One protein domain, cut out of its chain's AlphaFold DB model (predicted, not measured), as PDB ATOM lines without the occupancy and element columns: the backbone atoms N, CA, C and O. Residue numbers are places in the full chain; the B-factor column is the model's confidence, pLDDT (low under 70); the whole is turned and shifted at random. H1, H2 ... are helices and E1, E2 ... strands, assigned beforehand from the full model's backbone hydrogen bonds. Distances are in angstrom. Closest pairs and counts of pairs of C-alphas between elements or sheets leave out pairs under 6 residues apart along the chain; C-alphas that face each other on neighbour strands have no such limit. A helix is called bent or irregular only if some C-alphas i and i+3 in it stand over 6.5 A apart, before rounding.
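What this domain is: This is residues 327 to 425 and 485 to 597 of the 599 residues of an uncharacterized protein of Salpingoeca rosetta (strain ATCC 50818 / BSB-021) (UniProt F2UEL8). A strongly twisted sheet of six strands forms the core, with H3 and H4 over one face and H5 over the other, making three layers, a sheet with helices on both its faces. The long helix H7 passes the edge strand E6 and runs on away from the body as an arm, of which residues 582 to 597 stick out, while the small helices H1 and H2 form a corner off the sheet. The printed part has 212 residues with seven named helices and six named strands, in the order E1 H1 H2 H3 E2 H4 E3 E4 H5 H6 E5 E6 H7; the class is mixed, helices and strands. The sheet's order is E3 E2 E4 E1 E5 E6, and it is mixed: E3, E2, E4 and E1 are parallel, and the E1 to E5 and E5 to E6 pairs are antiparallel. The whole is compact, with a radius of gyration of the C-alphas of 19.1 A and spans of 64 by 52 by 31 A.

Where its parts are: E1, residues 327 to 332, begins at C-alpha 327 (94.416, -13.282, 52.642) and is 16.5 A long. H1, residues 337 to 340, and H2, residues 342 to 346, come next. H3, residues 357 to 378, is 31.8 A long and begins at C-alpha 357 (93.731, -38.068, 35.237). E2 is residues 387 to 391. H4, residues 395 to 411, 23.0 A long, has a kink of 65 degrees near residue 405 and is irregular, with C-alphas 407 and 410 8.1 A apart. E3, residues 412 to 417, follows at once. After the cut come E4, residues 499 to 504, 16.3 A long; H5, residues 506 to 516, 15.6 A long; and H6, residues 521 to 526. E5, residues 535 to 539, and E6, residues 546 to 551, form a hairpin. H7, residues 563 to 595, is 47.1 A long and ends at C-alpha 595 (86.720, -19.704, 94.061).

How they stand to each other: In the sheet, E1 has E4 as parallel neighbour, with N 329 and O 500 2.8 A apart, and E5 as antiparallel neighbour, with N 330 and O 536 2.8 A apart. E4 is parallel to E2, with N 390 and O 501 2.8 A apart, and E2 to edge strand E3, with N 416 and O 389 2.8 A apart. E5 is antiparallel to edge strand E6, with N 547 and O 537 2.8 A apart. These N and O pairs are within hydrogen-bond range. E2, H4 and E3 form a strand-helix-strand unit, two parallel neighbour strands with a helix between, and its crossover is right-handed. H4 lies over E2 and E4 at a height over the sheet of 8.7 A. On the same face, H3 lies over E5 and, only just, with 3 C-alphas, over E1, at a height of 9.1 A. H3 and H4 touch, closest at the C-alphas of Gly 367 and Ile 404, 3.9 A apart; they run the same way at 36 degrees, only just a steep tilt. On the opposite face H5 runs along the strands, at 7 degrees to E1 on the local plane. H5 and H6, a helical hairpin, touch, with the C-alphas of Arg 510 and Phe 524 closest at 6.6 A. H7 only grazes the sheet with residues 563 to 571, and with residues 573 to 577 alone it touches H6, the C-alphas of Trp 523 and Asp 577 being closest at 6.9 A. H1 and H2 only just touch, only at the corner, with 3 pairs of C-alphas within 8 A. Every O i to N i+4 pair is within hydrogen-bond range in H3, H5 and H6; H4 has 9 of 13, H7 27 of 29 and H2 0 of 1, beside 2 of 2 O i to N i+3 pairs, while H1 is too short for an O i to N i+4 pair.

The domain as a whole: The C-alphas of Glu 357 and Ser 597 are the two farthest apart, at 66.5 A. Residues 426 to 484 are not printed, and C-alphas 425 and 485 are 27.0 A apart across this cut. Of the links that are printed whole, E6 to H7 is long, with 11 residues. The mean pLDDT of the printed part is 85.8; residues 485 to 497, 543 and 572 to 597 are under 70.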
ATOM      1  N   ARG A 327      95.178 -12.313  53.448       90.31
ATOM      2  CA  ARG A 327      94.416 -13.282  52.642       90.31
ATOM      3  C   ARG A 327      95.128 -14.621  52.553       90.31
ATOM      4  O   ARG A 327      96.279 -14.673  52.120       90.31
ATOM      5  N   VAL A 328      94.434 -15.700  52.905       94.69
ATOM      6  CA  VAL A 328      94.918 -17.074  52.721       94.69
ATOM      7  C   VAL A 328      93.883 -17.881  51.944       94.69
ATOM      8  O   VAL A 328      92.788 -18.130  52.438       94.69
ATOM      9  N   PHE A 329      94.237 -18.314  50.737       97.81
ATOM     10  CA  PHE A 329      93.472 -19.296  49.974       97.81
ATOM     11  C   PHE A 329      93.967 -20.695  50.341       97.81
ATOM     12  O   PHE A 329      95.094 -21.053  50.002       97.81
ATOM     13  N   LEU A 330      93.151 -21.482  51.035       98.69
ATOM     14  CA  LEU A 330      93.447 -22.868  51.398       98.69
ATOM     15  C   LEU A 330      92.852 -23.803  50.345       98.69
ATOM     16  O   LEU A 330      91.663 -23.704  50.046       98.69
ATOM     17  N   ILE A 331      93.675 -24.690  49.782       98.88
ATOM     18  CA  ILE A 331      93.301 -25.570  48.671       98.88
ATOM     19  C   ILE A 331      93.727 -27.007  48.975       98.88
ATOM     20  O   ILE A 331      94.923 -27.282  49.123       98.88
ATOM     21  N   ARG A 332      92.770 -27.941  49.034       98.81
ATOM     22  CA  ARG A 332      93.096 -29.375  49.124       98.81
ATOM     23  C   ARG A 332      93.616 -29.869  47.776       98.81
ATOM     24  O   ARG A 332      93.118 -29.455  46.728       98.81
ATOM     25  N   HIS A 333      94.583 -30.783  47.795       98.81
ATOM     26  CA  HIS A 333      95.010 -31.505  46.596       98.81
ATOM     27  C   HIS A 333      93.822 -32.077  45.799       98.81
ATOM     28  O   HIS A 333      92.770 -32.425  46.349       98.81
ATOM     29  N   ALA A 334      94.011 -32.209  44.491       98.69
ATOM     30  CA  ALA A 334      93.086 -32.943  43.646       98.69
ATOM     31  C   ALA A 334      93.054 -34.432  44.009       98.69
ATOM     32  O   ALA A 334      93.938 -34.921  44.716       98.69
ATOM     33  N   GLU A 335      92.053 -35.143  43.501       98.50
ATOM     34  CA  GLU A 335      91.916 -36.593  43.638       98.50
ATOM     35  C   GLU A 335      93.245 -37.329  43.405       98.50
ATOM     36  O   GLU A 335      93.835 -37.251  42.322       98.50
ATOM     37  N   SER A 336      93.717 -38.033  44.436       97.88
ATOM     38  CA  SER A 336      94.866 -38.933  44.354       97.88
ATOM     39  C   SER A 336      94.435 -40.352  43.991       97.88
ATOM     40  O   SER A 336      93.271 -40.716  44.157       97.88
ATOM     41  N   ALA A 337      95.376 -41.184  43.541       97.00
ATOM     42  CA  ALA A 337      95.099 -42.606  43.326       97.00
ATOM     43  C   ALA A 337      94.538 -43.283  44.602       97.00
ATOM     44  O   ALA A 337      93.573 -44.033  44.512       97.00
ATOM     45  N   ALA A 338      95.040 -42.912  45.787       91.75
ATOM     46  CA  ALA A 338      94.529 -43.380  47.082       91.75
ATOM     47  C   ALA A 338      93.185 -42.763  47.527       91.75
ATOM     48  O   ALA A 338      92.608 -43.207  48.514       91.75
ATOM     49  N   ASN A 339      92.656 -41.752  46.824       91.81
ATOM     50  CA  ASN A 339      91.259 -41.327  46.996       91.81
ATOM     51  C   ASN A 339      90.287 -42.173  46.158       91.81
ATOM     52  O   ASN A 339      89.090 -42.140  46.426       91.81
ATOM     53  N   VAL A 340      90.788 -42.914  45.163       92.94
ATOM     54  CA  VAL A 340      89.998 -43.847  44.347       92.94
ATOM     55  C   VAL A 340      90.111 -45.276  44.882       92.94
ATOM     56  O   VAL A 340      89.101 -45.969  44.952       92.94
ATOM     57  N   GLU A 341      91.308 -45.715  45.287       90.44
ATOM     58  CA  GLU A 341      91.535 -47.066  45.813       90.44
ATOM     59  C   GLU A 341      92.642 -47.089  46.884       90.44
ATOM     60  O   GLU A 341      93.786 -46.720  46.618       90.44
ATOM     61  N   ALA A 342      92.318 -47.538  48.103       85.88
ATOM     62  CA  ALA A 342      93.249 -47.536  49.240       85.88
ATOM     63  C   ALA A 342      94.439 -48.506  49.071       85.88
ATOM     64  O   ALA A 342      95.531 -48.227  49.563       85.88
ATOM     65  N   SER A 343      94.275 -49.585  48.293       87.25
ATOM     66  CA  SER A 343      95.318 -50.589  47.996       87.25
ATOM     67  C   SER A 343      96.614 -49.998  47.415       87.25
ATOM     68  O   SER A 343      97.680 -50.610  47.484       87.25
ATOM     69  N   VAL A 344      96.562 -48.772  46.880       89.75
ATOM     70  CA  VAL A 344      97.732 -48.027  46.397       89.75
ATOM     71  C   VAL A 344      98.812 -47.884  47.480       89.75
ATOM     72  O   VAL A 344      99.996 -47.958  47.137       89.75
ATOM     73  N   TYR A 345      98.439 -47.754  48.762       88.12
ATOM     74  CA  TYR A 345      99.394 -47.656  49.877       88.12
ATOM     75  C   TYR A 345     100.342 -48.868  49.965       88.12
ATOM     76  O   TYR A 345     101.526 -48.680  50.240       88.12
ATOM     77  N   GLU A 346      99.877 -50.073  49.610       88.12
ATOM     78  CA  GLU A 346     100.662 -51.326  49.638       88.12
ATOM     79  C   GLU A 346     101.840 -51.327  48.651       88.12
ATOM     80  O   GLU A 346     102.777 -52.117  48.768       88.12
ATOM     81  N   SER A 347     101.790 -50.448  47.647       90.25
ATOM     82  CA  SER A 347     102.766 -50.369  46.554       90.25
ATOM     83  C   SER A 347     103.485 -49.022  46.459       90.25
ATOM     84  O   SER A 347     104.522 -48.923  45.800       90.25
ATOM     85  N   THR A 348     102.936 -47.973  47.083       91.75
ATOM     86  CA  THR A 348     103.384 -46.587  46.931       91.75
ATOM     87  C   THR A 348     103.288 -45.848  48.265       91.75
ATOM     88  O   THR A 348     102.194 -45.555  48.736       91.75
ATOM     89  N   ALA A 349     104.436 -45.479  48.841       92.12
ATOM     90  CA  ALA A 349     104.499 -44.656  50.052       92.12
ATOM     91  C   ALA A 349     103.771 -43.311  49.860       92.12
ATOM     92  O   ALA A 349     103.908 -42.690  48.801       92.12
ATOM     93  N   ASP A 350     103.043 -42.835  50.879       92.69
ATOM     94  CA  ASP A 350     102.024 -41.782  50.727       92.69
ATOM     95  C   ASP A 350     102.531 -40.512  50.019       92.69
ATOM     96  O   ASP A 350     101.923 -40.005  49.068       92.69
ATOM     97  N   HIS A 351     103.716 -40.040  50.410       95.44
ATOM     98  CA  HIS A 351     104.341 -38.847  49.840       95.44
ATOM     99  C   HIS A 351     104.610 -38.929  48.322       95.44
ATOM    100  O   HIS A 351     104.796 -37.890  47.680       95.44
ATOM    101  N   MET A 352     104.612 -40.133  47.737       97.38
ATOM    102  CA  MET A 352     104.784 -40.399  46.305       97.38
ATOM    103  C   MET A 352     103.475 -40.683  45.556       97.38
ATOM    104  O   MET A 352     103.516 -40.837  44.334       97.38
ATOM    105  N   ILE A 353     102.317 -40.715  46.221       96.94
ATOM    106  CA  ILE A 353     101.040 -41.025  45.564       96.94
ATOM    107  C   ILE A 353     100.621 -39.864  44.631       96.94
ATOM    108  O   ILE A 353     100.541 -38.711  45.078       96.94
ATOM    109  N   PRO A 354     100.369 -40.127  43.331       98.50
ATOM    110  CA  PRO A 354     100.042 -39.101  42.339       98.50
ATOM    111  C   PRO A 354      98.553 -38.719  42.333       98.50
ATOM    112  O   PRO A 354      97.708 -39.444  42.864       98.50
ATOM    113  N   ILE A 355      98.228 -37.607  41.663       98.69
ATOM    114  CA  ILE A 355      96.855 -37.296  41.234       98.69
ATOM    115  C   ILE A 355      96.432 -38.168  40.049       98.69
ATOM    116  O   ILE A 355      97.260 -38.537  39.209       98.69
ATOM    117  N   THR A 356      95.139 -38.467  39.959       98.50
ATOM    118  CA  THR A 356      94.546 -39.188  38.824       98.50
ATOM    119  C   THR A 356      94.476 -38.301  37.568       98.50
ATOM    120  O   THR A 356      94.804 -37.110  37.593       98.50
ATOM    121  N   GLU A 357      94.041 -38.864  36.435       98.06
ATOM    122  CA  GLU A 357      93.731 -38.068  35.237       98.06
ATOM    123  C   GLU A 357      92.590 -37.075  35.527       98.06
ATOM    124  O   GLU A 357      92.748 -35.877  35.301       98.06
ATOM    125  N   ARG A 358      91.509 -37.558  36.156       98.12
ATOM    126  CA  ARG A 358      90.362 -36.767  36.628       98.12
ATOM    127  C   ARG A 358      90.781 -35.672  37.618       98.12
ATOM    128  O   ARG A 358      90.403 -34.515  37.460       98.12
ATOM    129  N   GLY A 359      91.655 -35.993  38.572       98.62
ATOM    130  CA  GLY A 359      92.255 -35.021  39.487       98.62
ATOM    131  C   GLY A 359      93.043 -33.919  38.767       98.62
ATOM    132  O   GLY A 359      93.075 -32.773  39.214       98.62
ATOM    133  N   ARG A 360      93.638 -34.206  37.604       98.69
ATOM    134  CA  ARG A 360      94.314 -33.178  36.802       98.69
ATOM    135  C   ARG A 360      93.335 -32.161  36.220       98.69
ATOM    136  O   ARG A 360      93.647 -30.972  36.211       98.69
ATOM    137  N   GLU A 361      92.168 -32.612  35.773       98.44
ATOM    138  CA  GLU A 361      91.094 -31.752  35.262       98.44
ATOM    139  C   GLU A 361      90.512 -30.892  36.398       98.44
ATOM    140  O   GLU A 361      90.492 -29.663  36.286       98.44
ATOM    141  N   MET A 362      90.206 -31.507  37.548       98.56
ATOM    142  CA  MET A 362      89.777 -30.817  38.778       98.56
ATOM    143  C   MET A 362      90.753 -29.709  39.211       98.56
ATOM    144  O   MET A 362      90.336 -28.616  39.600       98.56
ATOM    145  N   ALA A 363      92.065 -29.966  39.125       98.81
ATOM    146  CA  ALA A 363      93.097 -28.992  39.476       98.81
ATOM    147  C   ALA A 363      93.163 -27.806  38.501       98.81
ATOM    148  O   ALA A 363      93.516 -26.696  38.905       98.81
ATOM    149  N   GLN A 364      92.804 -28.009  37.233       98.69
ATOM    150  CA  GLN A 364      92.686 -26.919  36.267       98.69
ATOM    151  C   GLN A 364      91.418 -26.092  36.522       98.69
ATOM    152  O   GLN A 364      91.490 -24.868  36.485       98.69
ATOM    153  N   ASP A 365      90.286 -26.707  36.882       98.62
ATOM    154  CA  ASP A 365      89.091 -25.951  37.295       98.62
ATOM    155  C   ASP A 365      89.316 -25.141  38.575       98.62
ATOM    156  O   ASP A 365      88.969 -23.960  38.613       98.62
ATOM    157  N   ALA A 366      90.003 -25.700  39.574       98.75
ATOM    158  CA  ALA A 366      90.453 -24.933  40.736       98.75
ATOM    159  C   ALA A 366      91.403 -23.785  40.338       98.75
ATOM    160  O   ALA A 366      91.310 -22.685  40.879       98.75
ATOM    161  N   GLY A 367      92.283 -23.995  39.353       98.69
ATOM    162  CA  GLY A 367      93.143 -22.946  38.796       98.69
ATOM    163  C   GLY A 367      92.357 -21.804  38.142       98.69
ATOM    164  O   GLY A 367      92.654 -20.630  38.387       98.69
ATOM    165  N   ARG A 368      91.320 -22.139  37.365       98.69
ATOM    166  CA  ARG A 368      90.391 -21.182  36.743       98.69
ATOM    167  C   ARG A 368      89.578 -20.424  37.795       98.69
ATOM    168  O   ARG A 368      89.494 -19.199  37.723       98.69
ATOM    169  N   ALA A 369      89.051 -21.114  38.805       98.56
ATOM    170  CA  ALA A 369      88.310 -20.503  39.907       98.56
ATOM    171  C   ALA A 369      89.192 -19.565  40.754       98.56
ATOM    172  O   ALA A 369      88.805 -18.428  41.020       98.56
ATOM    173  N   LEU A 370      90.411 -19.987  41.115       98.62
ATOM    174  CA  LEU A 370      91.377 -19.156  41.845       98.62
ATOM    175  C   LEU A 370      91.741 -17.890  41.057       98.62
ATOM    176  O   LEU A 370      91.801 -16.798  41.621       98.62
ATOM    177  N   ARG A 371      91.935 -18.021  39.740       98.31
ATOM    178  CA  ARG A 371      92.160 -16.878  38.851       98.31
ATOM    179  C   ARG A 371      90.977 -15.906  38.855       98.31
ATOM    180  O   ARG A 371      91.210 -14.707  38.964       98.31
ATOM    181  N   GLN A 372      89.736 -16.393  38.784       98.06
ATOM    182  CA  GLN A 372      88.542 -15.539  38.855       98.06
ATOM    183  C   GLN A 372      88.448 -14.794  40.196       98.06
ATOM    184  O   GLN A 372      88.059 -13.627  40.220       98.06
ATOM    185  N   GLN A 373      88.867 -15.417  41.306       97.06
ATOM    186  CA  GLN A 373      88.983 -14.723  42.593       97.06
ATOM    187  C   GLN A 373      90.037 -13.608  42.543       97.06
ATOM    188  O   GLN A 373      89.768 -12.505  43.008       97.06
ATOM    189  N   PHE A 374      91.206 -13.837  41.934       95.69
ATOM    190  CA  PHE A 374      92.214 -12.782  41.778       95.69
ATOM    191  C   PHE A 374      91.745 -11.635  40.865       95.69
ATOM    192  O   PHE A 374      91.943 -10.468  41.203       95.69
ATOM    193  N   GLU A 375      91.076 -11.945  39.750       96.06
ATOM    194  CA  GLU A 375      90.481 -10.950  38.843       96.06
ATOM    195  C   GLU A 375      89.405 -10.113  39.560       96.06
ATOM    196  O   GLU A 375      89.397  -8.890  39.433       96.06
ATOM    197  N   SER A 376      88.567 -10.745  40.390       94.88
ATOM    198  CA  SER A 376      87.549 -10.082  41.221       94.88
ATOM    199  C   SER A 376      88.146  -9.182  42.316       94.88
ATOM    200  O   SER A 376      87.691  -8.059  42.524       94.88
ATOM    201  N   ILE A 377      89.182  -9.660  43.013       90.81
ATOM    202  CA  ILE A 377      89.740  -9.008  44.211       90.81
ATOM    203  C   ILE A 377      90.761  -7.910  43.871       90.81
ATOM    204  O   ILE A 377      90.886  -6.942  44.626       90.81
ATOM    205  N   PHE A 378      91.501  -8.048  42.767       90.88
ATOM    206  CA  PHE A 378      92.622  -7.161  42.425       90.88
ATOM    207  C   PHE A 378      92.507  -6.480  41.055       90.88
ATOM    208  O   PHE A 378      93.240  -5.525  40.808       90.88
ATOM    209  N   GLY A 379      91.636  -6.940  40.151       93.12
ATOM    210  CA  GLY A 379      91.538  -6.423  38.782       93.12
ATOM    211  C   GLY A 379      92.617  -6.976  37.844       93.12
ATOM    212  O   GLY A 379      92.290  -7.704  36.908       93.12
ATOM    213  N   THR A 380      93.900  -6.668  38.081       91.75
ATOM    214  CA  THR A 380      95.027  -7.163  37.257       91.75
ATOM    215  C   THR A 380      96.208  -7.698  38.087       91.75
ATOM    216  O   THR A 380      96.351  -7.335  39.260       91.75
ATOM    217  N   PRO A 381      97.099  -8.533  37.506       90.38
ATOM    218  CA  PRO A 381      98.288  -9.042  38.202       90.38
ATOM    219  C   PRO A 381      99.204  -7.939  38.746       90.38
ATOM    220  O   PRO A 381      99.775  -8.080  39.824       90.38
ATOM    221  N   GLU A 382      99.315  -6.817  38.033       86.06
ATOM    222  CA  GLU A 382     100.110  -5.654  38.440       86.06
ATOM    223  C   GLU A 382      99.521  -4.945  39.669       86.06
ATOM    224  O   GLU A 382     100.258  -4.326  40.435       86.06
ATOM    225  N   GLN A 383      98.203  -5.044  39.865       85.81
ATOM    226  CA  GLN A 383      97.475  -4.484  41.006       85.81
ATOM    227  C   GLN A 383      97.423  -5.449  42.205       85.81
ATOM    228  O   GLN A 383      97.263  -5.005  43.341       85.81
ATOM    229  N   ALA A 384      97.617  -6.754  41.982       83.88
ATOM    230  CA  ALA A 384      97.644  -7.775  43.035       83.88
ATOM    231  C   ALA A 384      98.906  -7.743  43.924       83.88
ATOM    232  O   ALA A 384      98.948  -8.371  44.984       83.88
ATOM    233  N   GLY A 385      99.952  -7.018  43.514       82.31
ATOM    234  CA  GLY A 385     101.186  -6.869  44.286       82.31
ATOM    235  C   GLY A 385     102.008  -8.159  44.331       82.31
ATOM    236  O   GLY A 385     102.731  -8.473  43.385       82.31
ATOM    237  N   ARG A 386     101.959  -8.893  45.452       84.12
ATOM    238  CA  ARG A 386     102.693 -10.160  45.618       84.12
ATOM    239  C   ARG A 386     101.802 -11.277  46.147       84.12
ATOM    240  O   ARG A 386     101.461 -11.281  47.327       84.12
ATOM    241  N   ILE A 387     101.553 -12.278  45.303       91.19
ATOM    242  CA  ILE A 387     100.913 -13.538  45.697       91.19
ATOM    243  C   ILE A 387     101.980 -14.631  45.831       91.19
ATOM    244  O   ILE A 387     102.812 -14.818  44.935       91.19
ATOM    245  N   LYS A 388     101.972 -15.360  46.953       92.44
ATOM    246  CA  LYS A 388     102.899 -16.475  47.220       92.44
ATOM    247  C   LYS A 388     102.146 -17.795  47.323       92.44
ATOM    248  O   LYS A 388     101.189 -17.886  48.083       92.44
ATOM    249  N   VAL A 389     102.609 -18.827  46.618       96.69
ATOM    250  CA  VAL A 389     102.117 -20.201  46.798       96.69
ATOM    251  C   VAL A 389     103.025 -20.927  47.782       96.69
ATOM    252  O   VAL A 389     104.233 -21.007  47.569       96.69
ATOM    253  N   TRP A 390     102.437 -21.493  48.827       97.69
ATOM    254  CA  TRP A 390     103.048 -22.488  49.695       97.69
ATOM    255  C   TRP A 390     102.433 -23.859  49.389       97.69
ATOM    256  O   TRP A 390     101.223 -23.970  49.194       97.69
ATOM    257  N   VAL A 391     103.248 -24.908  49.311       98.56
ATOM    258  CA  VAL A 391     102.790 -26.255  48.936       98.56
ATOM    259  C   VAL A 391     103.431 -27.333  49.808       98.56
ATOM    260  O   VAL A 391     104.580 -27.215  50.242       98.56
ATOM    261  N   SER A 392     102.678 -28.394  50.075       98.75
ATOM    262  CA  SER A 392     103.200 -29.607  50.702       98.75
ATOM    263  C   SER A 392     104.128 -30.379  49.746       98.75
ATOM    264  O   SER A 392     103.795 -30.490  48.562       98.75
ATOM    265  N   PRO A 393     105.256 -30.955  50.208       98.50
ATOM    266  CA  PRO A 393     106.216 -31.657  49.348       98.50
ATOM    267  C   PRO A 393     105.706 -32.991  48.771       98.50
ATOM    268  O   PRO A 393     106.422 -33.636  48.007       98.50
ATOM    269  N   PHE A 394     104.496 -33.439  49.110       98.50
ATOM    270  CA  PHE A 394     103.934 -34.683  48.577       98.50
ATOM    271  C   PHE A 394     103.603 -34.565  47.077       98.50
ATOM    272  O   PHE A 394     103.346 -33.476  46.550       98.50
ATOM    273  N   LEU A 395     103.617 -35.687  46.350       98.75
ATOM    274  CA  LEU A 395     103.459 -35.674  44.895       98.75
ATOM    275  C   LEU A 395     102.077 -35.157  44.467       98.75
ATOM    276  O   LEU A 395     102.006 -34.305  43.578       98.75
ATOM    277  N   ARG A 396     100.998 -35.581  45.141       98.75
ATOM    278  CA  ARG A 396      99.627 -35.105  44.877       98.75
ATOM    279  C   ARG A 396      99.473 -33.581  44.975       98.75
ATOM    280  O   ARG A 396      98.892 -32.954  44.086       98.75
ATOM    281  N   THR A 397     100.056 -32.945  45.990       98.88
ATOM    282  CA  THR A 397     100.027 -31.481  46.172       98.88
ATOM    283  C   THR A 397     100.920 -30.756  45.170       98.88
ATOM    284  O   THR A 397     100.481 -29.770  44.577       98.88
ATOM    285  N   ARG A 398     102.125 -31.274  44.889       98.88
ATOM    286  CA  ARG A 398     103.016 -30.754  43.832       98.88
ATOM    287  C   ARG A 398     102.361 -30.788  42.447       98.88
ATOM    288  O   ARG A 398     102.454 -29.819  41.694       98.88
ATOM    289  N   GLN A 399     101.682 -31.884  42.107       98.88
ATOM    290  CA  GLN A 399     100.970 -32.032  40.836       98.88
ATOM    291  C   GLN A 399      99.733 -31.129  40.771       98.88
ATOM    292  O   GLN A 399      99.562 -30.437  39.772       98.88
ATOM    293  N   THR A 400      98.941 -31.033  41.845       98.88
ATOM    294  CA  THR A 400      97.814 -30.081  41.926       98.88
ATOM    295  C   THR A 400      98.292 -28.640  41.702       98.88
ATOM    296  O   THR A 400      97.749 -27.921  40.864       98.88
ATOM    297  N   ALA A 401      99.370 -28.231  42.381       98.81
ATOM    298  CA  ALA A 401      99.960 -26.903  42.225       98.81
ATOM    299  C   ALA A 401     100.459 -26.641  40.797       98.81
ATOM    300  O   ALA A 401     100.223 -25.562  40.258       98.81
ATOM    301  N   LYS A 402     101.101 -27.626  40.153       98.75
ATOM    302  CA  LYS A 402     101.560 -27.526  38.757       98.75
ATOM    303  C   LYS A 402     100.419 -27.217  37.785       98.75
ATOM    304  O   LYS A 402     100.637 -26.471  36.835       98.75
ATOM    305  N   GLU A 403      99.237 -27.790  37.992       98.81
ATOM    306  CA  GLU A 403      98.073 -27.563  37.130       98.81
ATOM    307  C   GLU A 403      97.410 -26.210  37.409       98.81
ATOM    308  O   GLU A 403      97.219 -25.437  36.473       98.81
ATOM    309  N   ILE A 404      97.187 -25.864  38.684       98.75
ATOM    310  CA  ILE A 404      96.691 -24.539  39.108       98.75
ATOM    311  C   ILE A 404      97.567 -23.411  38.529       98.75
ATOM    312  O   ILE A 404      97.060 -22.423  37.993       98.75
ATOM    313  N   LEU A 405      98.893 -23.587  38.554       98.25
ATOM    314  CA  LEU A 405      99.864 -22.625  38.025       98.25
ATOM    315  C   LEU A 405      99.836 -22.462  36.494       98.25
ATOM    316  O   LEU A 405     100.387 -21.477  36.005       98.25
ATOM    317  N   LYS A 406      99.194 -23.351  35.723       98.31
ATOM    318  CA  LYS A 406      98.964 -23.109  34.283       98.31
ATOM    319  C   LYS A 406      97.926 -22.013  34.059       98.31
ATOM    320  O   LYS A 406      98.073 -21.214  33.140       98.31
ATOM    321  N   GLU A 407      96.905 -21.981  34.910       97.75
ATOM    322  CA  GLU A 407      95.749 -21.089  34.791       97.75
ATOM    323  C   GLU A 407      96.019 -19.728  35.444       97.75
ATOM    324  O   GLU A 407      95.759 -18.680  34.846       97.75
ATOM    325  N   CYS A 408      96.590 -19.726  36.657       95.12
ATOM    326  CA  CYS A 408      96.827 -18.511  37.443       95.12
ATOM    327  C   CYS A 408      98.306 -18.084  37.545       95.12
ATOM    328  O   CYS A 408      98.603 -17.089  38.203       95.12
ATOM    329  N   GLY A 409      99.250 -18.777  36.894       92.69
ATOM    330  CA  GLY A 409     100.694 -18.564  37.092       92.69
ATOM    331  C   GLY A 409     101.196 -17.133  36.862       92.69
ATOM    332  O   GLY A 409     102.123 -16.704  37.542       92.69
ATOM    333  N   GLY A 410     100.548 -16.362  35.981       94.94
ATOM    334  CA  GLY A 410     100.861 -14.942  35.755       94.94
ATOM    335  C   GLY A 410     100.612 -14.020  36.960       94.94
ATOM    336  O   GLY A 410     101.125 -12.907  36.981       94.94
ATOM    337  N   TRP A 411      99.868 -14.484  37.968       95.12
ATOM    338  CA  TRP A 411      99.598 -13.770  39.221       95.12
ATOM    339  C   TRP A 411     100.589 -14.129  40.343       95.12
ATOM    340  O   TRP A 411     100.667 -13.430  41.353       95.12
ATOM    341  N   ILE A 412     101.336 -15.231  40.206       94.50
ATOM    342  CA  ILE A 412     102.125 -15.814  41.296       94.50
ATOM    343  C   ILE A 412     103.572 -15.315  41.257       94.50
ATOM    344  O   ILE A 412     104.317 -15.565  40.315       94.50
ATOM    345  N   THR A 413     104.008 -14.653  42.330       92.00
ATOM    346  CA  THR A 413     105.368 -14.100  42.437       92.00
ATOM    347  C   THR A 413     106.414 -15.146  42.824       92.00
ATOM    348  O   THR A 413     107.588 -15.005  42.483       92.00
ATOM    349  N   SER A 414     106.029 -16.166  43.597       91.56
ATOM    350  CA  SER A 414     106.935 -17.232  44.046       91.56
ATOM    351  C   SER A 414     106.174 -18.440  44.587       91.56
ATOM    352  O   SER A 414     105.164 -18.271  45.272       91.56
ATOM    353  N   VAL A 415     106.719 -19.635  44.354       95.44
ATOM    354  CA  VAL A 415     106.268 -20.907  44.941       95.44
ATOM    355  C   VAL A 415     107.300 -21.373  45.971       95.44
ATOM    356  O   VAL A 415     108.502 -21.211  45.748       95.44
ATOM    357  N   ARG A 416     106.852 -21.948  47.091       95.38
ATOM    358  CA  ARG A 416     107.704 -22.484  48.158       95.38
ATOM    359  C   ARG A 416     107.124 -23.771  48.738       95.38
ATOM    360  O   ARG A 416     105.925 -23.861  48.963       95.38
ATOM    361  N   GLU A 417     107.982 -24.739  49.039       97.25
ATOM    362  CA  GLU A 417     107.575 -25.962  49.737       97.25
ATOM    363  C   GLU A 417     107.758 -25.837  51.257       97.25
ATOM    364  O   GLU A 417     108.631 -25.097  51.728       97.25
ATOM    365  N   SER A 418     106.952 -26.570  52.032       97.44
ATOM    366  CA  SER A 418     107.134 -26.705  53.482       97.44
ATOM    367  C   SER A 418     106.734 -28.095  53.983       97.44
ATOM    368  O   SER A 418     105.589 -28.493  53.759       97.44
ATOM    369  N   PRO A 419     107.602 -28.815  54.722       97.31
ATOM    370  CA  PRO A 419     107.229 -30.078  55.357       97.31
ATOM    371  C   PRO A 419     106.180 -29.893  56.463       97.31
ATOM    372  O   PRO A 419     105.481 -30.836  56.791       97.31
ATOM    373  N   MET A 420     105.978 -28.678  56.988       98.06
ATOM    374  CA  MET A 420     104.894 -28.409  57.948       98.06
ATOM    375  C   MET A 420     103.493 -28.565  57.325       98.06
ATOM    376  O   MET A 420     102.511 -28.643  58.055       98.06
ATOM    377  N   LEU A 421     103.396 -28.627  55.988       98.50
ATOM    378  CA  LEU A 421     102.147 -28.769  55.233       98.50
ATOM    379  C   LEU A 421     101.836 -30.214  54.795       98.50
ATOM    380  O   LEU A 421     100.981 -30.398  53.926       98.50
ATOM    381  N   VAL A 422     102.537 -31.239  55.294       98.25
ATOM    382  CA  VAL A 422     102.170 -32.654  55.046       98.25
ATOM    383  C   VAL A 422     100.837 -33.015  55.712       98.25
ATOM    384  O   VAL A 422     100.378 -32.290  56.603       98.25
ATOM    385  N   GLU A 423     100.187 -34.086  55.246       97.00
ATOM    386  CA  GLU A 423      98.989 -34.639  55.907       97.00
ATOM    387  C   GLU A 423      99.357 -35.148  57.312       97.00
ATOM    388  O   GLU A 423     100.528 -35.098  57.691       97.00
ATOM    389  N   GLN A 424      98.379 -35.565  58.110       96.00
ATOM    390  CA  GLN A 424      98.635 -36.309  59.346       96.00
ATOM    391  C   GLN A 424      99.474 -37.568  59.070       96.00
ATOM    392  O   GLN A 424      99.202 -38.288  58.110       96.00
ATOM    393  N   ASP A 425     100.477 -37.813  59.911       94.44
ATOM    394  CA  ASP A 425     101.237 -39.065  59.946       94.44
ATOM    395  C   ASP A 425     100.411 -40.160  60.654       94.44
ATOM    396  O   ASP A 425      99.994 -39.986  61.805       94.44
ATOM    397  N   ASP A 485     106.982 -13.423  55.576       69.31
ATOM    398  CA  ASP A 485     106.678 -13.298  54.154       69.31
ATOM    399  C   ASP A 485     105.769 -12.092  53.834       69.31
ATOM    400  O   ASP A 485     105.909 -11.551  52.732       69.31
ATOM    401  N   ARG A 486     104.938 -11.633  54.786       64.12
ATOM    402  CA  ARG A 486     104.214 -10.341  54.770       64.12
ATOM    403  C   ARG A 486     105.169  -9.172  55.010       64.12
ATOM    404  O   ARG A 486     105.233  -8.275  54.174       64.12
ATOM    405  N   SER A 487     105.982  -9.189  56.070       52.81
ATOM    406  CA  SER A 487     106.906  -8.077  56.372       52.81
ATOM    407  C   SER A 487     107.949  -7.856  55.248       52.81
ATOM    408  O   SER A 487     108.465  -6.754  55.056       52.81
ATOM    409  N   ALA A 488     108.222  -8.889  54.440       53.50
ATOM    410  CA  ALA A 488     109.056  -8.830  53.235       53.50
ATOM    411  C   ALA A 488     108.367  -8.262  51.968       53.50
ATOM    412  O   ALA A 488     109.035  -8.146  50.935       53.50
ATOM    413  N   GLN A 489     107.075  -7.900  51.998       53.94
ATOM    414  CA  GLN A 489     106.435  -7.153  50.900       53.94
ATOM    415  C   GLN A 489     106.942  -5.707  50.808       53.94
ATOM    416  O   GLN A 489     107.112  -5.214  49.694       53.94
ATOM    417  N   GLY A 490     107.384  -5.109  51.922       46.78
ATOM    418  CA  GLY A 490     108.489  -4.154  51.859       46.78
ATOM    419  C   GLY A 490     108.558  -3.092  52.951       46.78
ATOM    420  O   GLY A 490     107.580  -2.717  53.580       46.78
ATOM    421  N   ARG A 491     109.742  -2.470  53.048       47.50
ATOM    422  CA  ARG A 491     109.967  -1.166  53.708       47.50
ATOM    423  C   ARG A 491     109.411   0.007  52.879       47.50
ATOM    424  O   ARG A 491     110.005   1.082  52.818       47.50
ATOM    425  N   ARG A 492     108.312  -0.221  52.161       45.94
ATOM    426  CA  ARG A 492     107.559   0.777  51.402       45.94
ATOM    427  C   ARG A 492     106.118   0.690  51.862       45.94
ATOM    428  O   ARG A 492     105.605  -0.398  52.079       45.94
ATOM    429  N   ARG A 493     105.497   1.857  51.999       44.31
ATOM    430  CA  ARG A 493     104.124   2.063  52.470       44.31
ATOM    431  C   ARG A 493     103.116   1.716  51.366       44.31
ATOM    432  O   ARG A 493     102.354   2.572  50.931       44.31
ATOM    433  N   ASP A 494     103.228   0.500  50.848       50.38
ATOM    434  CA  ASP A 494     102.367  -0.068  49.818       50.38
ATOM    435  C   ASP A 494     101.196  -0.774  50.508       50.38
ATOM    436  O   ASP A 494     101.402  -1.637  51.359       50.38
ATOM    437  N   SER A 495      99.970  -0.373  50.183       50.34
ATOM    438  CA  SER A 495      98.743  -0.843  50.836       50.34
ATOM    439  C   SER A 495      98.239  -2.187  50.287       50.34
ATOM    440  O   SER A 495      97.062  -2.512  50.431       50.34
ATOM    441  N   SER A 496      99.103  -2.965  49.624       57.19
ATOM    442  CA  SER A 496      98.769  -4.291  49.100       57.19
ATOM    443  C   SER A 496      98.581  -5.309  50.231       57.19
ATOM    444  O   SER A 496      99.510  -5.563  51.000       57.19
ATOM    445  N   ILE A 497      97.411  -5.943  50.288       62.25
ATOM    446  CA  ILE A 497      97.104  -7.009  51.251       62.25
ATOM    447  C   ILE A 497      98.018  -8.231  51.006       62.25
ATOM    448  O   ILE A 497      98.032  -8.757  49.885       62.25
ATOM    449  N   PRO A 498      98.783  -8.714  52.007       75.94
ATOM    450  CA  PRO A 498      99.558  -9.947  51.892       75.94
ATOM    451  C   PRO A 498      98.641 -11.120  51.547       75.94
ATOM    452  O   PRO A 498      97.702 -11.431  52.279       75.94
ATOM    453  N   THR A 499      98.915 -11.745  50.402       89.88
ATOM    454  CA  THR A 499      98.057 -12.777  49.819       89.88
ATOM    455  C   THR A 499      98.851 -14.059  49.603       89.88
ATOM    456  O   THR A 499      99.846 -14.095  48.871       89.88
ATOM    457  N   VAL A 500      98.403 -15.128  50.252       93.62
ATOM    458  CA  VAL A 500      99.019 -16.453  50.209       93.62
ATOM    459  C   VAL A 500      98.016 -17.472  49.677       93.62
ATOM    460  O   VAL A 500      96.827 -17.411  49.973       93.62
ATOM    461  N   VAL A 501      98.511 -18.433  48.907       97.56
ATOM    462  CA  VAL A 501      97.799 -19.654  48.525       97.56
ATOM    463  C   VAL A 501      98.515 -20.825  49.191       97.56
ATOM    464  O   VAL A 501      99.737 -20.909  49.092       97.56
ATOM    465  N   ILE A 502      97.792 -21.720  49.856       98.50
ATOM    466  CA  ILE A 502      98.339 -22.915  50.507       98.50
ATOM    467  C   ILE A 502      97.706 -24.149  49.870       98.50
ATOM    468  O   ILE A 502      96.491 -24.318  49.927       98.50
ATOM    469  N   ILE A 503      98.530 -25.011  49.272       98.88
ATOM    470  CA  ILE A 503      98.100 -26.250  48.612       98.88
ATOM    471  C   ILE A 503      98.560 -27.442  49.463       98.88
ATOM    472  O   ILE A 503      99.757 -27.727  49.565       98.88
ATOM    473  N   SER A 504      97.604 -28.099  50.121       98.75
ATOM    474  CA  SER A 504      97.842 -29.064  51.206       98.75
ATOM    475  C   SER A 504      96.739 -30.142  51.246       98.75
ATOM    476  O   SER A 504      96.159 -30.466  50.206       98.75
ATOM    477  N   HIS A 505      96.490 -30.748  52.408       98.50
ATOM    478  CA  HIS A 505      95.672 -31.955  52.581       98.50
ATOM    479  C   HIS A 505      94.502 -31.737  53.561       98.50
ATOM    480  O   HIS A 505      94.233 -30.603  53.953       98.50
ATOM    481  N   GLY A 506      93.733 -32.782  53.873       96.50
ATOM    482  CA  GLY A 506      92.446 -32.673  54.567       96.50
ATOM    483  C   GLY A 506      92.573 -32.246  56.028       96.50
ATOM    484  O   GLY A 506      92.034 -31.203  56.415       96.50
ATOM    485  N   ILE A 507      93.329 -33.014  56.818       96.56
ATOM    486  CA  ILE A 507      93.567 -32.742  58.242       96.56
ATOM    487  C   ILE A 507      94.422 -31.477  58.374       96.56
ATOM    488  O   ILE A 507      94.093 -30.592  59.165       96.56
ATOM    489  N   THR A 508      95.449 -31.309  57.529       98.50
ATOM    490  CA  THR A 508      96.308 -30.110  57.546       98.50
ATOM    491  C   THR A 508      95.539 -28.799  57.337       98.50
ATOM    492  O   THR A 508      95.875 -27.786  57.951       98.50
ATOM    493  N   ILE A 509      94.514 -28.779  56.473       98.19
ATOM    494  CA  ILE A 509      93.715 -27.568  56.214       98.19
ATOM    495  C   ILE A 509      92.748 -27.279  57.368       98.19
ATOM    496  O   ILE A 509      92.601 -26.113  57.739       98.19
ATOM    497  N   ARG A 510      92.151 -28.307  57.988       96.25
ATOM    498  CA  ARG A 510      91.370 -28.153  59.233       96.25
ATOM    499  C   ARG A 510      92.249 -27.614  60.362       96.25
ATOM    500  O   ARG A 510      91.859 -26.654  61.020       96.25
ATOM    501  N   ALA A 511      93.470 -28.130  60.506       97.19
ATOM    502  CA  ALA A 511      94.451 -27.651  61.479       97.19
ATOM    503  C   ALA A 511      94.865 -26.193  61.223       97.19
ATOM    504  O   ALA A 511      94.923 -25.389  62.153       97.19
ATOM    505  N   PHE A 512      95.072 -25.809  59.957       97.25
ATOM    506  CA  PHE A 512      95.334 -24.412  59.604       97.25
ATOM    507  C   PHE A 512      94.160 -23.501  59.978       97.25
ATOM    508  O   PHE A 512      94.373 -22.462  60.596       97.25
ATOM    509  N   LEU A 513      92.925 -23.887  59.638       93.69
ATOM    510  CA  LEU A 513      91.718 -23.123  59.973       93.69
ATOM    511  C   LEU A 513      91.524 -22.992  61.483       93.69
ATOM    512  O   LEU A 513      91.248 -21.893  61.958       93.69
ATOM    513  N   MET A 514      91.712 -24.075  62.238       91.56
ATOM    514  CA  MET A 514      91.609 -24.064  63.695       91.56
ATOM    515  C   MET A 514      92.619 -23.094  64.313       91.56
ATOM    516  O   MET A 514      92.228 -22.179  65.036       91.56
ATOM    517  N   MET A 515      93.903 -23.239  63.979       93.50
ATOM    518  CA  MET A 515      94.969 -22.454  64.606       93.50
ATOM    519  C   MET A 515      95.030 -21.003  64.112       93.50
ATOM    520  O   MET A 515      95.459 -20.127  64.860       93.50
ATOM    521  N   TRP A 516      94.603 -20.716  62.875       91.56
ATOM    522  CA  TRP A 516      94.606 -19.355  62.323       91.56
ATOM    523  C   TRP A 516      93.339 -18.563  62.679       91.56
ATOM    524  O   TRP A 516      93.441 -17.378  62.979       91.56
ATOM    525  N   CYS A 517      92.161 -19.198  62.690       88.62
ATOM    526  CA  CYS A 517      90.885 -18.569  63.069       88.62
ATOM    527  C   CYS A 517      90.494 -18.811  64.541       88.62
ATOM    528  O   CYS A 517      89.347 -18.566  64.907       88.62
ATOM    529  N   GLN A 518      91.432 -19.288  65.372       86.50
ATOM    530  CA  GLN A 518      91.289 -19.477  66.826       86.50
ATOM    531  C   GLN A 518      90.047 -20.302  67.221       86.50
ATOM    532  O   GLN A 518      89.267 -19.915  68.090       86.50
ATOM    533  N   ARG A 519      89.841 -21.440  66.545       85.69
ATOM    534  CA  ARG A 519      88.694 -22.337  66.779       85.69
ATOM    535  C   ARG A 519      89.011 -23.371  67.865       85.69
ATOM    536  O   ARG A 519      90.172 -23.727  68.059       85.69
ATOM    537  N   ARG A 520      87.976 -23.856  68.559       84.38
ATOM    538  CA  ARG A 520      88.094 -24.861  69.633       84.38
ATOM    539  C   ARG A 520      88.283 -26.290  69.068       84.38
ATOM    540  O   ARG A 520      87.986 -26.498  67.887       84.38
ATOM    541  N   PRO A 521      88.736 -27.276  69.868       87.88
ATOM    542  CA  PRO A 521      88.838 -28.679  69.443       87.88
ATOM    543  C   PRO A 521      87.522 -29.266  68.916       87.88
ATOM    544  O   PRO A 521      87.528 -29.988  67.921       87.88
ATOM    545  N   GLU A 522      86.383 -28.893  69.498       84.69
ATOM    546  CA  GLU A 522      85.079 -29.461  69.122       84.69
ATOM    547  C   GLU A 522      84.647 -28.986  67.726       84.69
ATOM    548  O   GLU A 522      84.068 -29.761  66.964       84.69
ATOM    549  N   TRP A 523      85.040 -27.768  67.318       86.06
ATOM    550  CA  TRP A 523      84.907 -27.346  65.920       86.06
ATOM    551  C   TRP A 523      85.690 -28.275  64.992       86.06
ATOM    552  O   TRP A 523      85.189 -28.676  63.940       86.06
ATOM    553  N   PHE A 524      86.923 -28.637  65.367       87.06
ATOM    554  CA  PHE A 524      87.718 -29.567  64.572       87.06
ATOM    555  C   PHE A 524      86.976 -30.899  64.439       87.06
ATOM    556  O   PHE A 524      86.860 -31.416  63.327       87.06
ATOM    557  N   GLN A 525      86.416 -31.417  65.531       84.31
ATOM    558  CA  GLN A 525      85.680 -32.681  65.555       84.31
ATOM    559  C   GLN A 525      84.397 -32.642  64.715       84.31
ATOM    560  O   GLN A 525      84.172 -33.581  63.955       84.31
ATOM    561  N   ALA A 526      83.620 -31.556  64.767       81.88
ATOM    562  CA  ALA A 526      82.411 -31.371  63.958       81.88
ATOM    563  C   ALA A 526      82.696 -31.002  62.484       81.88
ATOM    564  O   ALA A 526      81.825 -31.142  61.615       81.88
ATOM    565  N   SER A 527      83.894 -30.492  62.175       85.00
ATOM    566  CA  SER A 527      84.303 -30.148  60.809       85.00
ATOM    567  C   SER A 527      84.607 -31.392  59.970       85.00
ATOM    568  O   SER A 527      85.316 -32.296  60.404       85.00
ATOM    569  N   ARG A 528      84.116 -31.417  58.727       88.44
ATOM    570  CA  ARG A 528      84.467 -32.440  57.732       88.44
ATOM    571  C   ARG A 528      85.746 -32.067  56.983       88.44
ATOM    572  O   ARG A 528      86.115 -30.894  56.897       88.44
ATOM    573  N   ASN A 529      86.410 -33.062  56.397       91.94
ATOM    574  CA  ASN A 529      87.541 -32.822  55.499       91.94
ATOM    575  C   ASN A 529      87.098 -32.005  54.267       91.94
ATOM    576  O   ASN A 529      86.084 -32.343  53.656       91.94
ATOM    577  N   PRO A 530      87.844 -30.954  53.866       96.25
ATOM    578  CA  PRO A 530      87.491 -30.151  52.697       96.25
ATOM    579  C   PRO A 530      87.465 -31.018  51.423       96.25
ATOM    580  O   PRO A 530      88.316 -31.906  51.284       96.25
ATOM    581  N   PRO A 531      86.548 -30.787  50.465       97.81
ATOM    582  CA  PRO A 531      86.506 -31.559  49.222       97.81
ATOM    583  C   PRO A 531      87.784 -31.410  48.386       97.81
ATOM    584  O   PRO A 531      88.504 -30.410  48.503       97.81
ATOM    585  N   ASN A 532      88.085 -32.385  47.524       98.62
ATOM    586  CA  ASN A 532      89.255 -32.310  46.646       98.62
ATOM    587  C   ASN A 532      89.165 -31.072  45.739       98.62
ATOM    588  O   ASN A 532      88.098 -30.746  45.218       98.62
ATOM    589  N   CYS A 533      90.282 -30.360  45.569       98.69
ATOM    590  CA  CYS A 533      90.346 -29.096  44.825       98.69
ATOM    591  C   CYS A 533      89.420 -27.956  45.300       98.69
ATOM    592  O   CYS A 533      89.349 -26.930  44.623       98.69
ATOM    593  N   SER A 534      88.751 -28.075  46.453       98.62
ATOM    594  CA  SER A 534      88.009 -26.958  47.054       98.62
ATOM    595  C   SER A 534      88.946 -25.808  47.431       98.62
ATOM    596  O   SER A 534      90.121 -26.029  47.730       98.62
ATOM    597  N   ILE A 535      88.431 -24.576  47.403       98.69
ATOM    598  CA  ILE A 535      89.171 -23.362  47.765       98.69
ATOM    599  C   ILE A 535      88.397 -22.643  48.864       98.69
ATOM    600  O   ILE A 535      87.292 -22.149  48.624       98.69
ATOM    601  N   ARG A 536      88.997 -22.537  50.051       97.12
ATOM    602  CA  ARG A 536      88.484 -21.742  51.175       97.12
ATOM    603  C   ARG A 536      89.297 -20.459  51.327       97.12
ATOM    604  O   ARG A 536      90.517 -20.496  51.180       97.12
ATOM    605  N   LEU A 537      88.644 -19.334  51.602       96.19
ATOM    606  CA  LEU A 537      89.293 -18.036  51.785       96.19
ATOM    607  C   LEU A 537      89.248 -17.617  53.257       96.19
ATOM    608  O   LEU A 537      88.182 -17.403  53.819       96.19
ATOM    609  N   ILE A 538      90.420 -17.414  53.848       93.00
ATOM    610  CA  ILE A 538      90.589 -16.583  55.040       93.00
ATOM    611  C   ILE A 538      90.848 -15.153  54.552       93.00
ATOM    612  O   ILE A 538      91.819 -14.924  53.830       93.00
ATOM    613  N   ASP A 539      90.015 -14.196  54.950       88.75
ATOM    614  CA  ASP A 539      90.237 -12.758  54.768       88.75
ATOM    615  C   ASP A 539      89.785 -12.039  56.045       88.75
ATOM    616  O   ASP A 539      88.610 -12.089  56.418       88.75
ATOM    617  N   HIS A 540      90.726 -11.352  56.699       78.25
ATOM    618  CA  HIS A 540      90.533 -10.667  57.989       78.25
ATOM    619  C   HIS A 540      89.450  -9.570  57.991       78.25
ATOM    620  O   HIS A 540      89.075  -9.102  59.061       78.25
ATOM    621  N   SER A 541      88.917  -9.172  56.832       77.50
ATOM    622  CA  SER A 541      87.723  -8.314  56.745       77.50
ATOM    623  C   SER A 541      86.403  -9.020  57.108       77.50
ATOM    624  O   SER A 541      85.386  -8.348  57.277       77.50
ATOM    625  N   ASN A 542      86.404 -10.350  57.255       74.69
ATOM    626  CA  ASN A 542      85.221 -11.154  57.579       74.69
ATOM    627  C   ASN A 542      85.144 -11.502  59.079       74.69
ATOM    628  O   ASN A 542      86.181 -11.593  59.748       74.69
ATOM    629  N   PRO A 543      83.938 -11.756  59.629       68.88
ATOM    630  CA  PRO A 543      83.779 -12.298  60.978       68.88
ATOM    631  C   PRO A 543      84.573 -13.599  61.158       68.88
ATOM    632  O   PRO A 543      84.539 -14.471  60.294       68.88
ATOM    633  N   LEU A 544      85.296 -13.733  62.276       73.62
ATOM    634  CA  LEU A 544      86.203 -14.866  62.555       73.62
ATOM    635  C   LEU A 544      87.289 -15.091  61.473       73.62
ATOM    636  O   LEU A 544      87.880 -16.167  61.392       73.62
ATOM    637  N   TRP A 545      87.539 -14.077  60.631       85.25
ATOM    638  CA  TRP A 545      88.488 -14.048  59.509       85.25
ATOM    639  C   TRP A 545      88.257 -15.091  58.401       85.25
ATOM    640  O   TRP A 545      89.046 -15.164  57.464       85.25
ATOM    641  N   ASP A 546      87.184 -15.877  58.466       88.25
ATOM    642  CA  ASP A 546      86.896 -16.995  57.564       88.25
ATOM    643  C   ASP A 546      85.728 -16.633  56.638       88.25
ATOM    644  O   ASP A 546      84.582 -16.534  57.072       88.25
ATOM    645  N   ALA A 547      86.027 -16.423  55.357       90.88
ATOM    646  CA  ALA A 547      85.046 -16.093  54.323       90.88
ATOM    647  C   ALA A 547      84.401 -17.343  53.688       90.88
ATOM    648  O   ALA A 547      83.631 -17.222  52.734       90.88
ATOM    649  N   GLY A 548      84.718 -18.544  54.186       93.19
ATOM    650  CA  GLY A 548      84.175 -19.795  53.670       93.19
ATOM    651  C   GLY A 548      84.760 -20.219  52.319       93.19
ATOM    652  O   GLY A 548      85.808 -19.751  51.863       93.19
ATOM    653  N   TYR A 549      84.101 -21.186  51.689       96.94
ATOM    654  CA  TYR A 549      84.445 -21.696  50.371       96.94
ATOM    655  C   TYR A 549      84.108 -20.669  49.287       96.94
ATOM    656  O   TYR A 549      82.959 -20.252  49.131       96.94
ATOM    657  N   VAL A 550      85.115 -20.314  48.491       97.38
ATOM    658  CA  VAL A 550      84.979 -19.516  47.261       97.38
ATOM    659  C   VAL A 550      84.901 -20.400  46.009       97.38
ATOM    660  O   VAL A 550      84.458 -19.941  44.958       97.38
ATOM    661  N   PHE A 551      85.264 -21.680  46.132       98.44
ATOM    662  CA  PHE A 551      85.021 -22.746  45.158       98.44
ATOM    663  C   PHE A 551      84.814 -24.068  45.912       98.44
ATOM    664  O   PHE A 551      85.626 -24.411  46.773       98.44
ATOM    665  N   GLY A 552      83.734 -24.796  45.616       97.75
ATOM    666  CA  GLY A 552      83.329 -25.974  46.397       97.75
ATOM    667  C   GLY A 552      84.197 -27.216  46.181       97.75
ATOM    668  O   GLY A 552      84.186 -28.114  47.016       97.75
ATOM    669  N   GLY A 553      84.997 -27.257  45.112       98.19
ATOM    670  CA  GLY A 553      85.764 -28.449  44.755       98.19
ATOM    671  C   GLY A 553      84.862 -29.569  44.244       98.19
ATOM    672  O   GLY A 553      83.818 -29.305  43.647       98.19
ATOM    673  N   PHE A 554      85.281 -30.811  44.474       98.25
ATOM    674  CA  PHE A 554      84.632 -31.999  43.930       98.25
ATOM    675  C   PHE A 554      84.456 -33.098  44.985       98.25
ATOM    676  O   PHE A 554      85.308 -33.266  45.865       98.25
ATOM    677  N   GLY A 555      83.356 -33.847  44.875       94.38
ATOM    678  CA  GLY A 555      83.078 -35.042  45.674       94.38
ATOM    679  C   GLY A 555      83.883 -36.267  45.223       94.38
ATOM    680  O   GLY A 555      84.569 -36.240  44.201       94.38
ATOM    681  N   ALA A 556      83.780 -37.372  45.970       89.69
ATOM    682  CA  ALA A 556      84.434 -38.646  45.628       89.69
ATOM    683  C   ALA A 556      83.852 -39.299  44.351       89.69
ATOM    684  O   ALA A 556      84.544 -40.003  43.615       89.69
ATOM    685  N   ASP A 557      82.596 -38.998  44.026       92.88
ATOM    686  CA  ASP A 557      81.971 -39.306  42.735       92.88
ATOM    687  C   ASP A 557      82.561 -38.485  41.568       92.88
ATOM    688  O   ASP A 557      82.349 -38.814  40.398       92.88
ATOM    689  N   GLY A 558      83.356 -37.457  41.873       92.12
ATOM    690  CA  GLY A 558      83.964 -36.512  40.947       92.12
ATOM    691  C   GLY A 558      83.032 -35.405  40.461       92.12
ATOM    692  O   GLY A 558      83.405 -34.696  39.528       92.12
ATOM    693  N   GLN A 559      81.839 -35.248  41.044       96.00
ATOM    694  CA  GLN A 559      80.938 -34.149  40.691       96.00
ATOM    695  C   GLN A 559      81.354 -32.845  41.392       96.00
ATOM    696  O   GLN A 559      81.853 -32.887  42.521       96.00
ATOM    697  N   PRO A 560      81.176 -31.677  40.746       97.00
ATOM    698  CA  PRO A 560      81.457 -30.386  41.364       97.00
ATOM    699  C   PRO A 560      80.440 -30.086  42.470       97.00
ATOM    700  O   PRO A 560      79.234 -30.229  42.268       97.00
ATOM    701  N   LEU A 561      80.921 -29.632  43.626       97.06
ATOM    702  CA  LEU A 561      80.085 -29.324  44.788       97.06
ATOM    703  C   LEU A 561      79.746 -27.831  44.860       97.06
ATOM    704  O   LEU A 561      80.563 -26.970  44.518       97.06
ATOM    705  N   SER A 562      78.550 -27.507  45.358       96.94
ATOM    706  CA  SER A 562      78.168 -26.117  45.604       96.94
ATOM    707  C   SER A 562      78.984 -25.537  46.755       96.94
ATOM    708  O   SER A 562      78.950 -26.034  47.882       96.94
ATOM    709  N   LYS A 563      79.680 -24.426  46.498       94.88
ATOM    710  CA  LYS A 563      80.353 -23.666  47.562       94.88
ATOM    711  C   LYS A 563      79.359 -23.153  48.610       94.88
ATOM    712  O   LYS A 563      79.732 -22.991  49.764       94.88
ATOM    713  N   ASP A 564      78.120 -22.882  48.201       94.88
ATOM    714  CA  ASP A 564      77.119 -22.231  49.043       94.88
ATOM    715  C   ASP A 564      76.470 -23.240  49.999       94.88
ATOM    716  O   ASP A 564      76.401 -22.966  51.192       94.88
ATOM    717  N   GLU A 565      76.173 -24.460  49.539       93.00
ATOM    718  CA  GLU A 565      75.719 -25.571  50.399       93.00
ATOM    719  C   GLU A 565      76.790 -25.946  51.445       93.00
ATOM    720  O   GLU A 565      76.496 -26.092  52.631       93.00
ATOM    721  N   LEU A 566      78.068 -26.013  51.037       91.62
ATOM    722  CA  LEU A 566      79.199 -26.248  51.949       91.62
ATOM    723  C   LEU A 566      79.377 -25.110  52.974       91.62
ATOM    724  O   LEU A 566      79.805 -25.343  54.111       91.62
ATOM    725  N   ASN A 567      79.064 -23.870  52.588       90.94
ATOM    726  CA  ASN A 567      79.098 -22.719  53.487       90.94
ATOM    727  C   ASN A 567      77.917 -22.721  54.460       90.94
ATOM    728  O   ASN A 567      78.123 -22.383  55.625       90.94
ATOM    729  N   GLU A 568      76.726 -23.140  54.037       87.31
ATOM    730  CA  GLU A 568      75.568 -23.327  54.916       87.31
ATOM    731  C   GLU A 568      75.833 -24.429  55.959       87.31
ATOM    732  O   GLU A 568      75.681 -24.158  57.153       87.31
ATOM    733  N   GLU A 569      76.359 -25.604  55.564       79.38
ATOM    734  CA  GLU A 569      76.738 -26.666  56.521       79.38
ATOM    735  C   GLU A 569      77.773 -26.160  57.543       79.38
ATOM    736  O   GLU A 569      77.626 -26.378  58.748       79.38
ATOM    737  N   THR A 570      78.805 -25.434  57.089       74.38
ATOM    738  CA  THR A 570      79.819 -24.909  58.021       74.38
ATOM    739  C   THR A 570      79.253 -23.797  58.922       74.38
ATOM    740  O   THR A 570      79.632 -23.700  60.088       74.38
ATOM    741  N   SER A 571      78.343 -22.959  58.414       70.69
ATOM    742  CA  SER A 571      77.802 -21.808  59.154       70.69
ATOM    743  C   SER A 571      76.899 -22.218  60.312       70.69
ATOM    744  O   SER A 571      76.935 -21.576  61.361       70.69
ATOM    745  N   LEU A 572      76.136 -23.304  60.159       57.41
ATOM    746  CA  LEU A 572      75.337 -23.870  61.249       57.41
ATOM    747  C   LEU A 572      76.234 -24.318  62.416       57.41
ATOM    748  O   LEU A 572      75.964 -23.967  63.564       57.41
ATOM    749  N   LYS A 573      77.356 -24.986  62.115       60.34
ATOM    750  CA  LYS A 573      78.345 -25.446  63.109       60.34
ATOM    751  C   LYS A 573      79.065 -24.283  63.820       60.34
ATOM    752  O   LYS A 573      79.345 -24.365  65.011       60.34
ATOM    753  N   PHE A 574      79.282 -23.151  63.142       61.53
ATOM    754  CA  PHE A 574      79.833 -21.943  63.778       61.53
ATOM    755  C   PHE A 574      78.868 -21.239  64.747       61.53
ATOM    756  O   PHE A 574      79.316 -20.491  65.620       61.53
ATOM    757  N   LEU A 575      77.552 -21.423  64.598       53.00
ATOM    758  CA  LEU A 575      76.576 -20.838  65.523       53.00
ATOM    759  C   LEU A 575      76.550 -21.600  66.852       53.00
ATOM    760  O   LEU A 575      76.533 -20.958  67.903       53.00
ATOM    761  N   THR A 576      76.650 -22.933  66.813       54.78
ATOM    762  CA  THR A 576      76.747 -23.768  68.018       54.78
ATOM    763  C   THR A 576      78.025 -23.490  68.810       54.78
ATOM    764  O   THR A 576      77.930 -23.270  70.015       54.78
ATOM    765  N   ASP A 577      79.191 -23.359  68.156       56.25
ATOM    766  CA  ASP A 577      80.454 -22.966  68.820       56.25
ATOM    767  C   ASP A 577      80.295 -21.674  69.643       56.25
ATOM    768  O   ASP A 577      80.789 -21.549  70.765       56.25
ATOM    769  N   ARG A 578      79.579 -20.688  69.085       55.84
ATOM    770  CA  ARG A 578      79.371 -19.380  69.715       55.84
ATOM    771  C   ARG A 578      78.362 -19.422  70.867       55.84
ATOM    772  O   ARG A 578      78.472 -18.614  71.785       55.84
ATOM    773  N   GLN A 579      77.396 -20.338  70.830       52.47
ATOM    774  CA  GLN A 579      76.463 -20.567  71.937       52.47
ATOM    775  C   GLN A 579      77.158 -21.297  73.095       52.47
ATOM    776  O   GLN A 579      77.014 -20.881  74.244       52.47
ATOM    777  N   LEU A 580      77.988 -22.298  72.783       52.56
ATOM    778  CA  LEU A 580      78.848 -22.987  73.750       52.56
ATOM    779  C   LEU A 580      79.878 -22.045  74.390       52.56
ATOM    780  O   LEU A 580      80.236 -22.240  75.546       52.56
ATOM    781  N   PHE A 581      80.344 -21.011  73.674       47.84
ATOM    782  CA  PHE A 581      81.213 -19.991  74.268       47.84
ATOM    783  C   PHE A 581      80.513 -19.163  75.353       47.84
ATOM    784  O   PHE A 581      81.167 -18.867  76.340       47.84
ATOM    785  N   SER A 582      79.230 -18.791  75.205       51.69
ATOM    786  CA  SER A 582      78.549 -18.041  76.277       51.69
ATOM    787  C   SER A 582      78.447 -18.908  77.521       51.69
ATOM    788  O   SER A 582      79.054 -18.564  78.521       51.69
ATOM    789  N   HIS A 583      77.805 -20.079  77.419       46.72
ATOM    790  CA  HIS A 583      77.606 -20.960  78.571       46.72
ATOM    791  C   HIS A 583      78.918 -21.281  79.290       46.72
ATOM    792  O   HIS A 583      79.086 -20.850  80.420       46.72
ATOM    793  N   CYS A 584      79.906 -21.883  78.619       49.94
ATOM    794  CA  CYS A 584      81.141 -22.270  79.304       49.94
ATOM    795  C   CYS A 584      81.982 -21.082  79.814       49.94
ATOM    796  O   CYS A 584      82.826 -21.291  80.677       49.94
ATOM    797  N   TYR A 585      81.816 -19.862  79.281       48.47
ATOM    798  CA  TYR A 585      82.520 -18.676  79.789       48.47
ATOM    799  C   TYR A 585      81.766 -18.015  80.947       48.47
ATOM    800  O   TYR A 585      82.400 -17.555  81.890       48.47
ATOM    801  N   ASP A 586      80.434 -17.983  80.891       48.25
ATOM    802  CA  ASP A 586      79.577 -17.543  81.990       48.25
ATOM    803  C   ASP A 586      79.766 -18.502  83.194       48.25
ATOM    804  O   ASP A 586      80.069 -18.040  84.292       48.25
ATOM    805  N   ASP A 587      79.753 -19.823  82.957       48.03
ATOM    806  CA  ASP A 587      80.041 -20.872  83.950       48.03
ATOM    807  C   ASP A 587      81.462 -20.719  84.545       48.03
ATOM    808  O   ASP A 587      81.616 -20.635  85.760       48.03
ATOM    809  N   LEU A 588      82.514 -20.592  83.713       47.59
ATOM    810  CA  LEU A 588      83.896 -20.400  84.197       47.59
ATOM    811  C   LEU A 588      84.097 -19.091  84.974       47.59
ATOM    812  O   LEU A 588      84.968 -19.026  85.842       47.59
ATOM    813  N   VAL A 589      83.343 -18.034  84.663       52.88
ATOM    814  CA  VAL A 589      83.410 -16.769  85.405       52.88
ATOM    815  C   VAL A 589      82.708 -16.887  86.756       52.88
ATOM    816  O   VAL A 589      83.242 -16.355  87.729       52.88
ATOM    817  N   ASP A 590      81.585 -17.601  86.851       50.41
ATOM    818  CA  ASP A 590      80.900 -17.855  88.124       50.41
ATOM    819  C   ASP A 590      81.674 -18.866  89.007       50.41
ATOM    820  O   ASP A 590      81.773 -18.667  90.223       50.41
ATOM    821  N   ASP A 591      82.333 -19.869  88.416       49.97
ATOM    822  CA  ASP A 591      83.261 -20.775  89.114       49.97
ATOM    823  C   ASP A 591      84.514 -20.024  89.609       49.97
ATOM    824  O   ASP A 591      84.897 -20.139  90.772       49.97
ATOM    825  N   MET A 592      85.130 -19.167  88.783       46.12
ATOM    826  CA  MET A 592      86.236 -18.316  89.248       46.12
ATOM    827  C   MET A 592      85.783 -17.298  90.304       46.12
ATOM    828  O   MET A 592      86.549 -16.989  91.217       46.12
ATOM    829  N   ALA A 593      84.564 -16.762  90.205       49.69
ATOM    830  CA  ALA A 593      84.033 -15.804  91.171       49.69
ATOM    831  C   ALA A 593      83.695 -16.452  92.521       49.69
ATOM    832  O   ALA A 593      83.876 -15.802  93.552       49.69
ATOM    833  N   THR A 594      83.244 -17.710  92.529       48.34
ATOM    834  CA  THR A 594      83.064 -18.482  93.767       48.34
ATOM    835  C   THR A 594      84.412 -18.861  94.377       48.34
ATOM    836  O   THR A 594      84.623 -18.566  95.552       48.34
ATOM    837  N   TRP A 595      85.369 -19.358  93.586       34.62
ATOM    838  CA  TRP A 595      86.720 -19.704  94.061       34.62
ATOM    839  C   TRP A 595      87.457 -18.503  94.687       34.62
ATOM    840  O   TRP A 595      87.994 -18.606  95.783       34.62
ATOM    841  N   ILE A 596      87.381 -17.321  94.060       47.84
ATOM    842  CA  ILE A 596      87.943 -16.053  94.582       47.84
ATOM    843  C   ILE A 596      87.161 -15.509  95.804       47.84
ATOM    844  O   ILE A 596      87.600 -14.553  96.442       47.84
ATOM    845  N   SER A 597      86.004 -16.087  96.147       46.75
ATOM    846  CA  SER A 597      85.209 -15.703  97.325       46.75
ATOM    847  C   SER A 597      85.366 -16.626  98.541       46.75
ATOM    848  O   SER A 597      84.911 -16.249  99.622       46.75
TER     849      SER A 597